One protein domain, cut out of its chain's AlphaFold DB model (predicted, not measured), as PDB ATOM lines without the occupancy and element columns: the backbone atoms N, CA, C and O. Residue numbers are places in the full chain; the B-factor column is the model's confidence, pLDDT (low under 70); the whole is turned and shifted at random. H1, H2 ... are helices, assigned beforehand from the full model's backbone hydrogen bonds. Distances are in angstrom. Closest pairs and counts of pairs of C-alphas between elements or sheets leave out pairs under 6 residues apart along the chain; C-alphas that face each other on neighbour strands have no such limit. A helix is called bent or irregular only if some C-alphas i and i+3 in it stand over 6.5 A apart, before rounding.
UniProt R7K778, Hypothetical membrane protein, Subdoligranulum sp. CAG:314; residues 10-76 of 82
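This is residues 10 to 76 of the 82 residues of the protein "Hypothetical membrane protein" of Subdoligranulum sp. CAG:314 (UniProt R7K778). Two pairs of antiparallel helices meet at a corner, like an L: H2 and the arm H3a make a long helical hairpin, and at one end of it H1 and the arm H3b, side by side, run off at a large angle. The long helix H3 is bent, and its two arms belong one to each pair. The printed part has 67 residues with three named helices, H1, H2 and H3 in that order along the chain, and no named strand; it is all helix, with 53 residues in the helices. It is compact, with a radius of gyration of the C-alphas of 11.2 A, and its C-alphas span 29 by 26 by 17 A.

After residues 10 to 16 comes H1, residues 17 to 23, and a tight link of four residues leads to H2, residues 28 to 44. H1 and H2 only just touch, with 3 pairs of C-alphas within 8 A, and only at the corner by their link; the closest C-alphas are those of Phe 23 and Asp 29, 5.5 A apart. Their lines are only just about perpendicular, at 72 degrees. A tight link of two residues leads on to H3, residues 47 to 75, which by its hydrogen bonds was assigned as one helix but is bent: C-alphas 62 and 65 are 7.2 A apart. Its arms are H3a, residues 47 to 62, and H3b, residues 65 to 75, at a steep tilt of 64 degrees. H2 and H3a form a helical hairpin and touch with 44 pairs of C-alphas within 8 A, at a shallow tilt of 2 degrees, opposite ways; the closest C-alphas are those of Gly 30 and Ile 57, 4.1 A apart. H3a has a kink of 44 degrees near residue 56. H1 and H3b touch at a shallow tilt of 8 degrees, opposite ways, with the C-alphas of Leu 21 and Ile 69 closest at 6.1 A. H2, with residues 29 to 30 alone, and H3b only just touch, only at their ends, with 3 pairs of C-alphas within 8 A; the closest, those of Asp 29 and Trp 65, are 6.1 A apart. H1 and H3a are apart. In H1, H2 and H3b every O i to N i+4 pair is within hydrogen-bond range; in H3a 9 of 12 are.

H1 begins at C-alpha 17, (165.143, 161.902, 63.443). H2 is 23.3 A long from first to last C-alpha and H3a 22.9 A, from C-alpha 47 at (150.920, 183.277, 53.115). H3b measures 15.1 A and ends at C-alpha 75, (164.103, 170.027, 68.592).

The two C-alphas farthest apart, those of Ile 18 and Val 47, are 29.7 A apart. The printed part has no cut, and both links are tight. Mean pLDDT of the printed part is 77.6; residues 60 to 63 and 75 to 76 are under 70.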
ATOM      1  N   ALA A  10     152.625 164.981  56.935       71.88
ATOM      2  CA  ALA A  10     152.423 163.834  57.817       71.88
ATOM      3  C   ALA A  10     153.447 162.707  57.580       71.88
ATOM      4  O   ALA A  10     153.837 162.036  58.535       71.88
ATOM      5  N   ALA A  11     153.898 162.502  56.338       79.06
ATOM      6  CA  ALA A  11     154.946 161.537  56.018       79.06
ATOM      7  C   ALA A  11     156.304 161.965  56.601       79.06
ATOM      8  O   ALA A  11     156.946 161.173  57.291       79.06
ATOM      9  N   ILE A  12     156.701 163.230  56.428       77.06
ATOM     10  CA  ILE A  12     157.950 163.773  56.999       77.06
ATOM     11  C   ILE A  12     157.910 163.778  58.537       77.06
ATOM     12  O   ILE A  12     158.888 163.427  59.205       77.06
ATOM     13  N   ASP A  13     156.751 164.070  59.121       73.19
ATOM     14  CA  ASP A  13     156.550 164.038  60.572       73.19
ATOM     15  C   ASP A  13     156.511 162.619  61.169       73.19
ATOM     16  O   ASP A  13     156.591 162.467  62.391       73.19
ATOM     17  N   LYS A  14     156.453 161.573  60.341       79.19
ATOM     18  CA  LYS A  14     156.614 160.175  60.771       79.19
ATOM     19  C   LYS A  14     158.031 159.637  60.573       79.19
ATOM     20  O   LYS A  14     158.332 158.555  61.068       79.19
ATOM     21  N   LEU A  15     158.901 160.371  59.876       77.88
ATOM     22  CA  LEU A  15     160.272 159.929  59.647       77.88
ATOM     23  C   LEU A  15     161.109 159.933  60.941       77.88
ATOM     24  O   LEU A  15     160.968 160.856  61.751       77.88
ATOM     25  N   PRO A  16     162.023 158.958  61.108       80.31
ATOM     26  CA  PRO A  16     163.024 158.973  62.169       80.31
ATOM     27  C   PRO A  16     163.862 160.253  62.132       80.31
ATOM     28  O   PRO A  16     164.136 160.803  61.062       80.31
ATOM     29  N   TRP A  17     164.339 160.684  63.299       73.88
ATOM     30  CA  TRP A  17     165.143 161.902  63.443       73.88
ATOM     31  C   TRP A  17     166.397 161.904  62.547       73.88
ATOM     32  O   TRP A  17     166.749 162.942  61.996       73.88
ATOM     33  N   ILE A  18     167.014 160.734  62.325       78.25
ATOM     34  CA  ILE A  18     168.207 160.602  61.479       78.25
ATOM     35  C   ILE A  18     167.903 160.891  60.001       78.25
ATOM     36  O   ILE A  18     168.693 161.548  59.331       78.25
ATOM     37  N   LEU A  19     166.738 160.469  59.487       79.00
ATOM     38  CA  LEU A  19     166.362 160.767  58.101       79.00
ATOM     39  C   LEU A  19     166.011 162.246  57.935       79.00
ATOM     40  O   LEU A  19     166.342 162.838  56.914       79.00
ATOM     41  N   ARG A  20     165.401 162.865  58.953       76.75
ATOM     42  CA  ARG A  20     165.186 164.320  58.960       76.75
ATOM     43  C   ARG A  20     166.501 165.090  58.926       76.75
ATOM     44  O   ARG A  20     166.574 166.117  58.260       76.75
ATOM     45  N   LEU A  21     167.530 164.584  59.603       79.94
ATOM     46  CA  LEU A  21     168.864 165.173  59.577       79.94
ATOM     47  C   LEU A  21     169.497 165.063  58.184       79.94
ATOM     48  O   LEU A  21     170.020 166.046  57.676       79.94
ATOM     49  N   ILE A  22     169.389 163.899  57.532       82.62
ATOM     50  CA  ILE A  22     169.873 163.707  56.152       82.62
ATOM     51  C   ILE A  22     169.132 164.638  55.186       82.62
ATOM     52  O   ILE A  22     169.736 165.215  54.289       82.62
ATOM     53  N   PHE A  23     167.830 164.838  55.380       79.62
ATOM     54  CA  PHE A  23     167.051 165.762  54.558       79.62
ATOM     55  C   PHE A  23     167.379 167.234  54.813       79.62
ATOM     56  O   PHE A  23     167.023 168.058  53.982       79.62
ATOM     57  N   ALA A  24     168.064 167.560  55.914       77.12
ATOM     58  CA  ALA A  24     168.532 168.914  56.219       77.12
ATOM     59  C   ALA A  24     169.904 169.220  55.584       77.12
ATOM     60  O   ALA A  24     170.462 170.296  55.788       77.12
ATOM     61  N   LEU A  25     170.470 168.285  54.811       81.12
ATOM     62  CA  LEU A  25     171.676 168.525  54.020       81.12
ATOM     63  C   LEU A  25     171.429 169.590  52.937       81.12
ATOM     64  O   LEU A  25     170.306 169.710  52.439       81.12
ATOM     65  N   PRO A  26     172.471 170.333  52.517       72.06
ATOM     66  CA  PRO A  26     172.342 171.328  51.456       72.06
ATOM     67  C   PRO A  26     171.756 170.691  50.187       72.06
ATOM     68  O   PRO A  26     171.973 169.509  49.915       72.06
ATOM     69  N   VAL A  27     170.993 171.470  49.414       72.94
ATOM     70  CA  VAL A  27     170.173 171.029  48.259       72.94
ATOM     71  C   VAL A  27     168.922 170.223  48.644       72.94
ATOM     72  O   VAL A  27     167.821 170.589  48.226       72.94
ATOM     73  N   LEU A  28     169.056 169.171  49.458       79.88
ATOM     74  CA  LEU A  28     167.910 168.388  49.945       79.88
ATOM     75  C   LEU A  28     167.008 169.231  50.849       79.88
ATOM     76  O   LEU A  28     165.790 169.180  50.695       79.88
ATOM     77  N   ASP A  29     167.601 170.060  51.708       77.25
ATOM     78  CA  ASP A  29     166.895 170.957  52.623       77.25
ATOM     79  C   ASP A  29     166.006 171.948  51.870       77.25
ATOM     80  O   ASP A  29     164.806 172.056  52.128       77.25
ATOM     81  N   GLY A  30     166.582 172.596  50.853       76.25
ATOM     82  CA  GLY A  30     165.877 173.561  50.018       76.25
ATOM     83  C   GLY A  30     164.632 172.953  49.378       76.25
ATOM     84  O   GLY A  30     163.561 173.540  49.456       76.25
ATOM     85  N   ILE A  31     164.736 171.750  48.807       81.88
ATOM     86  CA  ILE A  31     163.604 171.095  48.139       81.88
ATOM     87  C   ILE A  31     162.632 170.506  49.169       81.88
ATOM     88  O   ILE A  31     161.450 170.839  49.169       81.88
ATOM     89  N   ILE A  32     163.108 169.641  50.064       84.19
ATOM     90  CA  ILE A  32     162.255 168.873  50.975       84.19
ATOM     91  C   ILE A  32     161.587 169.792  51.996       84.19
ATOM     92  O   ILE A  32     160.356 169.756  52.126       84.19
ATOM     93  N   TYR A  33     162.364 170.626  52.695       79.00
ATOM     94  CA  TYR A  33     161.840 171.520  53.727       79.00
ATOM     95  C   TYR A  33     161.244 172.805  53.156       79.00
ATOM     96  O   TYR A  33     160.294 173.335  53.738       79.00
ATOM     97  N   GLY A  34     161.695 173.264  51.987       81.25
ATOM     98  CA  GLY A  34     161.004 174.316  51.239       81.25
ATOM     99  C   GLY A  34     159.587 173.901  50.835       81.25
ATOM    100  O   GLY A  34     158.625 174.603  51.154       81.25
ATOM    101  N   ILE A  35     159.424 172.710  50.240       83.56
ATOM    102  CA  ILE A  35     158.100 172.149  49.910       83.56
ATOM    103  C   ILE A  35     157.291 171.881  51.184       83.56
ATOM    104  O   ILE A  35     156.101 172.194  51.224       83.56
ATOM    105  N   TYR A  36     157.915 171.371  52.250       81.75
ATOM    106  CA  TYR A  36     157.240 171.189  53.539       81.75
ATOM    107  C   TYR A  36     156.672 172.513  54.074       81.75
ATOM    108  O   TYR A  36     155.504 172.557  54.464       81.75
ATOM    109  N   ARG A  37     157.454 173.603  54.060       80.19
ATOM    110  CA  ARG A  37     157.016 174.941  54.504       80.19
ATOM    111  C   ARG A  37     155.875 175.477  53.639       80.19
ATOM    112  O   ARG A  37     154.917 176.023  54.185       80.19
ATOM    113  N   ILE A  38     155.909 175.251  52.323       82.94
ATOM    114  CA  ILE A  38     154.808 175.608  51.413       82.94
ATOM    115  C   ILE A  38     153.545 174.815  51.759       82.94
ATOM    116  O   ILE A  38     152.496 175.412  51.999       82.94
ATOM    117  N   CYS A  39     153.633 173.487  51.848       80.38
ATOM    118  CA  CYS A  39     152.506 172.628  52.207       80.38
ATOM    119  C   CYS A  39     151.912 172.988  53.573       80.38
ATOM    120  O   CYS A  39     150.690 173.061  53.716       80.38
ATOM    121  N   SER A  40     152.766 173.252  54.561       77.44
ATOM    122  CA  SER A  40     152.341 173.705  55.882       77.44
ATOM    123  C   SER A  40     151.690 175.085  55.820       77.44
ATOM    124  O   SER A  40     150.654 175.301  56.446       77.44
ATOM    125  N   GLY A  41     152.224 176.015  55.025       78.81
ATOM    126  CA  GLY A  41     151.637 177.336  54.817       78.81
ATOM    127  C   GLY A  41     150.257 177.284  54.167       78.81
ATOM    128  O   GLY A  41     149.341 177.948  54.651       78.81
ATOM    129  N   VAL A  42     150.074 176.431  53.157       79.50
ATOM    130  CA  VAL A  42     148.774 176.181  52.509       79.50
ATOM    131  C   VAL A  42     147.783 175.577  53.507       79.50
ATOM    132  O   VAL A  42     146.677 176.092  53.656       79.50
ATOM    133  N   ALA A  43     148.186 174.547  54.259       76.75
ATOM    134  CA  ALA A  43     147.334 173.930  55.278       76.75
ATOM    135  C   ALA A  43     146.956 174.922  56.398       76.75
ATOM    136  O   ALA A  43     145.817 174.957  56.876       76.75
ATOM    137  N   SER A  44     147.900 175.777  56.791       72.25
ATOM    138  CA  SER A  44     147.715 176.807  57.819       72.25
ATOM    139  C   SER A  44     146.876 177.989  57.321       72.25
ATOM    140  O   SER A  44     146.206 178.630  58.131       72.25
ATOM    141  N   GLY A  45     146.825 178.234  56.008       78.31
ATOM    142  CA  GLY A  45     146.282 179.461  55.413       78.31
ATOM    143  C   GLY A  45     147.206 180.671  55.606       78.31
ATOM    144  O   GLY A  45     146.751 181.809  55.585       78.31
ATOM    145  N   SER A  46     148.497 180.435  55.853       79.88
ATOM    146  CA  SER A  46     149.478 181.471  56.180       79.88
ATOM    147  C   SER A  46     150.383 181.738  54.984       79.88
ATOM    148  O   SER A  46     151.339 181.001  54.742       79.88
ATOM    149  N   VAL A  47     150.120 182.836  54.273       79.69
ATOM    150  CA  VAL A  47     150.920 183.277  53.115       79.69
ATOM    151  C   VAL A  47     152.393 183.464  53.491       79.69
ATOM    152  O   VAL A  47     153.272 183.097  52.720       79.69
ATOM    153  N   LEU A  48     152.674 183.921  54.717       79.81
ATOM    154  CA  LEU A  48     154.036 184.071  55.239       79.81
ATOM    155  C   LEU A  48     154.846 182.763  55.162       79.81
ATOM    156  O   LEU A  48     155.982 182.771  54.702       79.81
ATOM    157  N   LYS A  49     154.247 181.631  55.557       80.06
ATOM    158  CA  LYS A  49     154.895 180.310  55.521       80.06
ATOM    159  C   LYS A  49     155.154 179.837  54.088       80.06
ATOM    160  O   LYS A  49     156.185 179.230  53.822       80.06
ATOM    161  N   ILE A  50     154.242 180.155  53.167       82.06
ATOM    162  CA  ILE A  50     154.391 179.842  51.740       82.06
ATOM    163  C   ILE A  50     155.560 180.632  51.149       82.06
ATOM    164  O   ILE A  50     156.454 180.042  50.546       82.06
ATOM    165  N   VAL A  51     155.590 181.948  51.374       85.56
ATOM    166  CA  VAL A  51     156.669 182.826  50.898       85.56
ATOM    167  C   VAL A  51     158.006 182.396  51.490       85.56
ATOM    168  O   VAL A  51     158.979 182.260  50.754       85.56
ATOM    169  N   MET A  52     158.055 182.096  52.790       81.88
ATOM    170  CA  MET A  52     159.267 181.584  53.428       81.88
ATOM    171  C   MET A  52     159.720 180.252  52.840       81.88
ATOM    172  O   MET A  52     160.912 180.088  52.629       81.88
ATOM    173  N   GLY A  53     158.808 179.326  52.534       82.44
ATOM    174  CA  GLY A  53     159.162 178.069  51.876       82.44
ATOM    175  C   GLY A  53     159.781 178.282  50.494       82.44
ATOM    176  O   GLY A  53     160.806 177.677  50.196       82.44
ATOM    177  N   ILE A  54     159.236 179.202  49.693       84.12
ATOM    178  CA  ILE A  54     159.803 179.567  48.383       84.12
ATOM    179  C   ILE A  54     161.187 180.208  48.546       84.12
ATOM    180  O   ILE A  54     162.128 179.811  47.865       84.12
ATOM    181  N   VAL A  55     161.343 181.156  49.475       85.06
ATOM    182  CA  VAL A  55     162.643 181.785  49.767       85.06
ATOM    183  C   VAL A  55     163.661 180.742  50.233       85.06
ATOM    184  O   VAL A  55     164.816 180.788  49.817       85.06
ATOM    185  N   TRP A  56     163.240 179.761  51.032       80.19
ATOM    186  CA  TRP A  56     164.104 178.682  51.505       80.19
ATOM    187  C   TRP A  56     164.557 177.741  50.383       80.19
ATOM    188  O   TRP A  56     165.664 177.220  50.445       80.19
ATOM    189  N   ILE A  57     163.777 177.561  49.315       81.00
ATOM    190  CA  ILE A  57     164.230 176.767  48.158       81.00
ATOM    191  C   ILE A  57     165.484 177.397  47.530       81.00
ATOM    192  O   ILE A  57     166.428 176.683  47.201       81.00
ATOM    193  N   PHE A  58     165.525 178.728  47.412       79.38
ATOM    194  CA  PHE A  58     166.639 179.438  46.772       79.38
ATOM    195  C   PHE A  58     167.773 179.801  47.742       79.38
ATOM    196  O   PHE A  58     168.945 179.671  47.403       79.38
ATOM    197  N   VAL A  59     167.439 180.249  48.954       75.00
ATOM    198  CA  VAL A  59     168.401 180.762  49.948       75.00
ATOM    199  C   VAL A  59     168.774 179.691  50.986       75.00
ATOM    200  O   VAL A  59     169.925 179.613  51.426       75.00
ATOM    201  N   GLY A  60     167.820 178.820  51.329       65.25
ATOM    202  CA  GLY A  60     167.993 177.642  52.195       65.25
ATOM    203  C   GLY A  60     169.037 176.676  51.672       65.25
ATOM    204  O   GLY A  60     169.969 176.323  52.393       65.25
ATOM    205  N   ALA A  61     168.947 176.358  50.378       66.94
ATOM    206  CA  ALA A  61     169.886 175.468  49.704       66.94
ATOM    207  C   ALA A  61     171.346 175.967  49.731       66.94
ATOM    208  O   ALA A  61     172.252 175.142  49.649       66.94
ATOM    209  N   ALA A  62     171.573 177.282  49.854       67.25
ATOM    210  CA  ALA A  62     172.902 177.886  49.794       67.25
ATOM    211  C   ALA A  62     173.552 178.088  51.177       67.25
ATOM    212  O   ALA A  62     174.712 177.728  51.363       67.25
ATOM    213  N   ILE A  63     172.839 178.678  52.147       69.12
ATOM    214  CA  ILE A  63     173.442 179.131  53.425       69.12
ATOM    215  C   ILE A  63     172.646 178.659  54.652       69.12
ATOM    216  O   ILE A  63     173.216 178.417  55.714       69.12
ATOM    217  N   PHE A  64     171.329 178.503  54.525       70.12
ATOM    218  CA  PHE A  64     170.427 178.335  55.671       70.12
ATOM    219  C   PHE A  64     170.243 176.875  56.141       70.12
ATOM    220  O   PHE A  64     169.702 176.659  57.223       70.12
ATOM    221  N   TRP A  65     170.773 175.888  55.408       75.38
ATOM    222  CA  TRP A  65     170.754 174.457  55.771       75.38
ATOM    223  C   TRP A  65     171.369 174.156  57.153       75.38
ATOM    224  O   TRP A  65     170.905 173.276  57.876       75.38
ATOM    225  N   ILE A  66     172.377 174.929  57.576       78.31
ATOM    226  CA  ILE A  66     173.013 174.785  58.899       78.31
ATOM    227  C   ILE A  66     172.001 175.035  60.025       78.31
ATOM    228  O   ILE A  66     172.012 174.338  61.041       78.31
ATOM    229  N   ILE A  67     171.103 176.009  59.849       77.88
ATOM    230  CA  ILE A  67     170.085 176.350  60.848       77.88
ATOM    231  C   ILE A  67     169.083 175.203  60.989       77.88
ATOM    232  O   ILE A  67     168.725 174.848  62.113       77.88
ATOM    233  N   ASP A  68     168.675 174.590  59.877       74.12
ATOM    234  CA  ASP A  68     167.756 173.453  59.895       74.12
ATOM    235  C   ASP A  68     168.407 172.192  60.495       74.12
ATOM    236  O   ASP A  68     167.769 171.517  61.307       74.12
ATOM    237  N   ILE A  69     169.701 171.941  60.254       77.19
ATOM    238  CA  ILE A  69     170.468 170.889  60.953       77.19
ATOM    239  C   ILE A  69     170.476 171.112  62.469       77.19
ATOM    240  O   ILE A  69     170.160 170.196  63.232       77.19
ATOM    241  N   ILE A  70     170.805 172.326  62.921       80.38
ATOM    242  CA  ILE A  70     170.821 172.666  64.351       80.38
ATOM    243  C   ILE A  70     169.420 172.478  64.954       80.38
ATOM    244  O   ILE A  70     169.279 171.918  66.043       80.38
ATOM    245  N   CYS A  71     168.370 172.872  64.232       76.25
ATOM    246  CA  CYS A  71     166.984 172.694  64.663       76.25
ATOM    247  C   CYS A  71     166.591 171.214  64.787       76.25
ATOM    248  O   CYS A  71     165.949 170.830  65.763       76.25
ATOM    249  N   VAL A  72     167.002 170.361  63.843       77.44
ATOM    250  CA  VAL A  72     166.759 168.910  63.919       77.44
ATOM    251  C   VAL A  72     167.463 168.294  65.126       77.44
ATOM    252  O   VAL A  72     166.865 167.452  65.793       77.44
ATOM    253  N   ILE A  73     168.681 168.734  65.449       74.88
ATOM    254  CA  ILE A  73     169.440 168.233  66.606       74.88
ATOM    255  C   ILE A  73     168.800 168.677  67.931       74.88
ATOM    256  O   ILE A  73     168.651 167.861  68.837       74.88
ATOM    257  N   ILE A  74     168.392 169.946  68.049       75.19
ATOM    258  CA  ILE A  74     167.858 170.508  69.304       75.19
ATOM    259  C   ILE A  74     166.385 170.132  69.524       75.19
ATOM    260  O   ILE A  74     165.987 169.785  70.635       75.19
ATOM    261  N   CYS A  75     165.552 170.212  68.485       67.00
ATOM    262  CA  CYS A  75     164.103 170.027  68.592       67.00
ATOM    263  C   CYS A  75     163.607 168.664  68.084       67.00
ATOM    264  O   CYS A  75     162.417 168.371  68.220       67.00
ATOM    265  N   GLY A  76     164.464 167.839  67.468       65.06
ATOM    266  CA  GLY A  76     164.066 166.576  66.821       65.06
ATOM    267  C   GLY A  76     163.241 166.766  65.537       65.06
ATOM    268  O   GLY A  76     162.675 165.814  64.986       65.06
TER     269      GLY A  76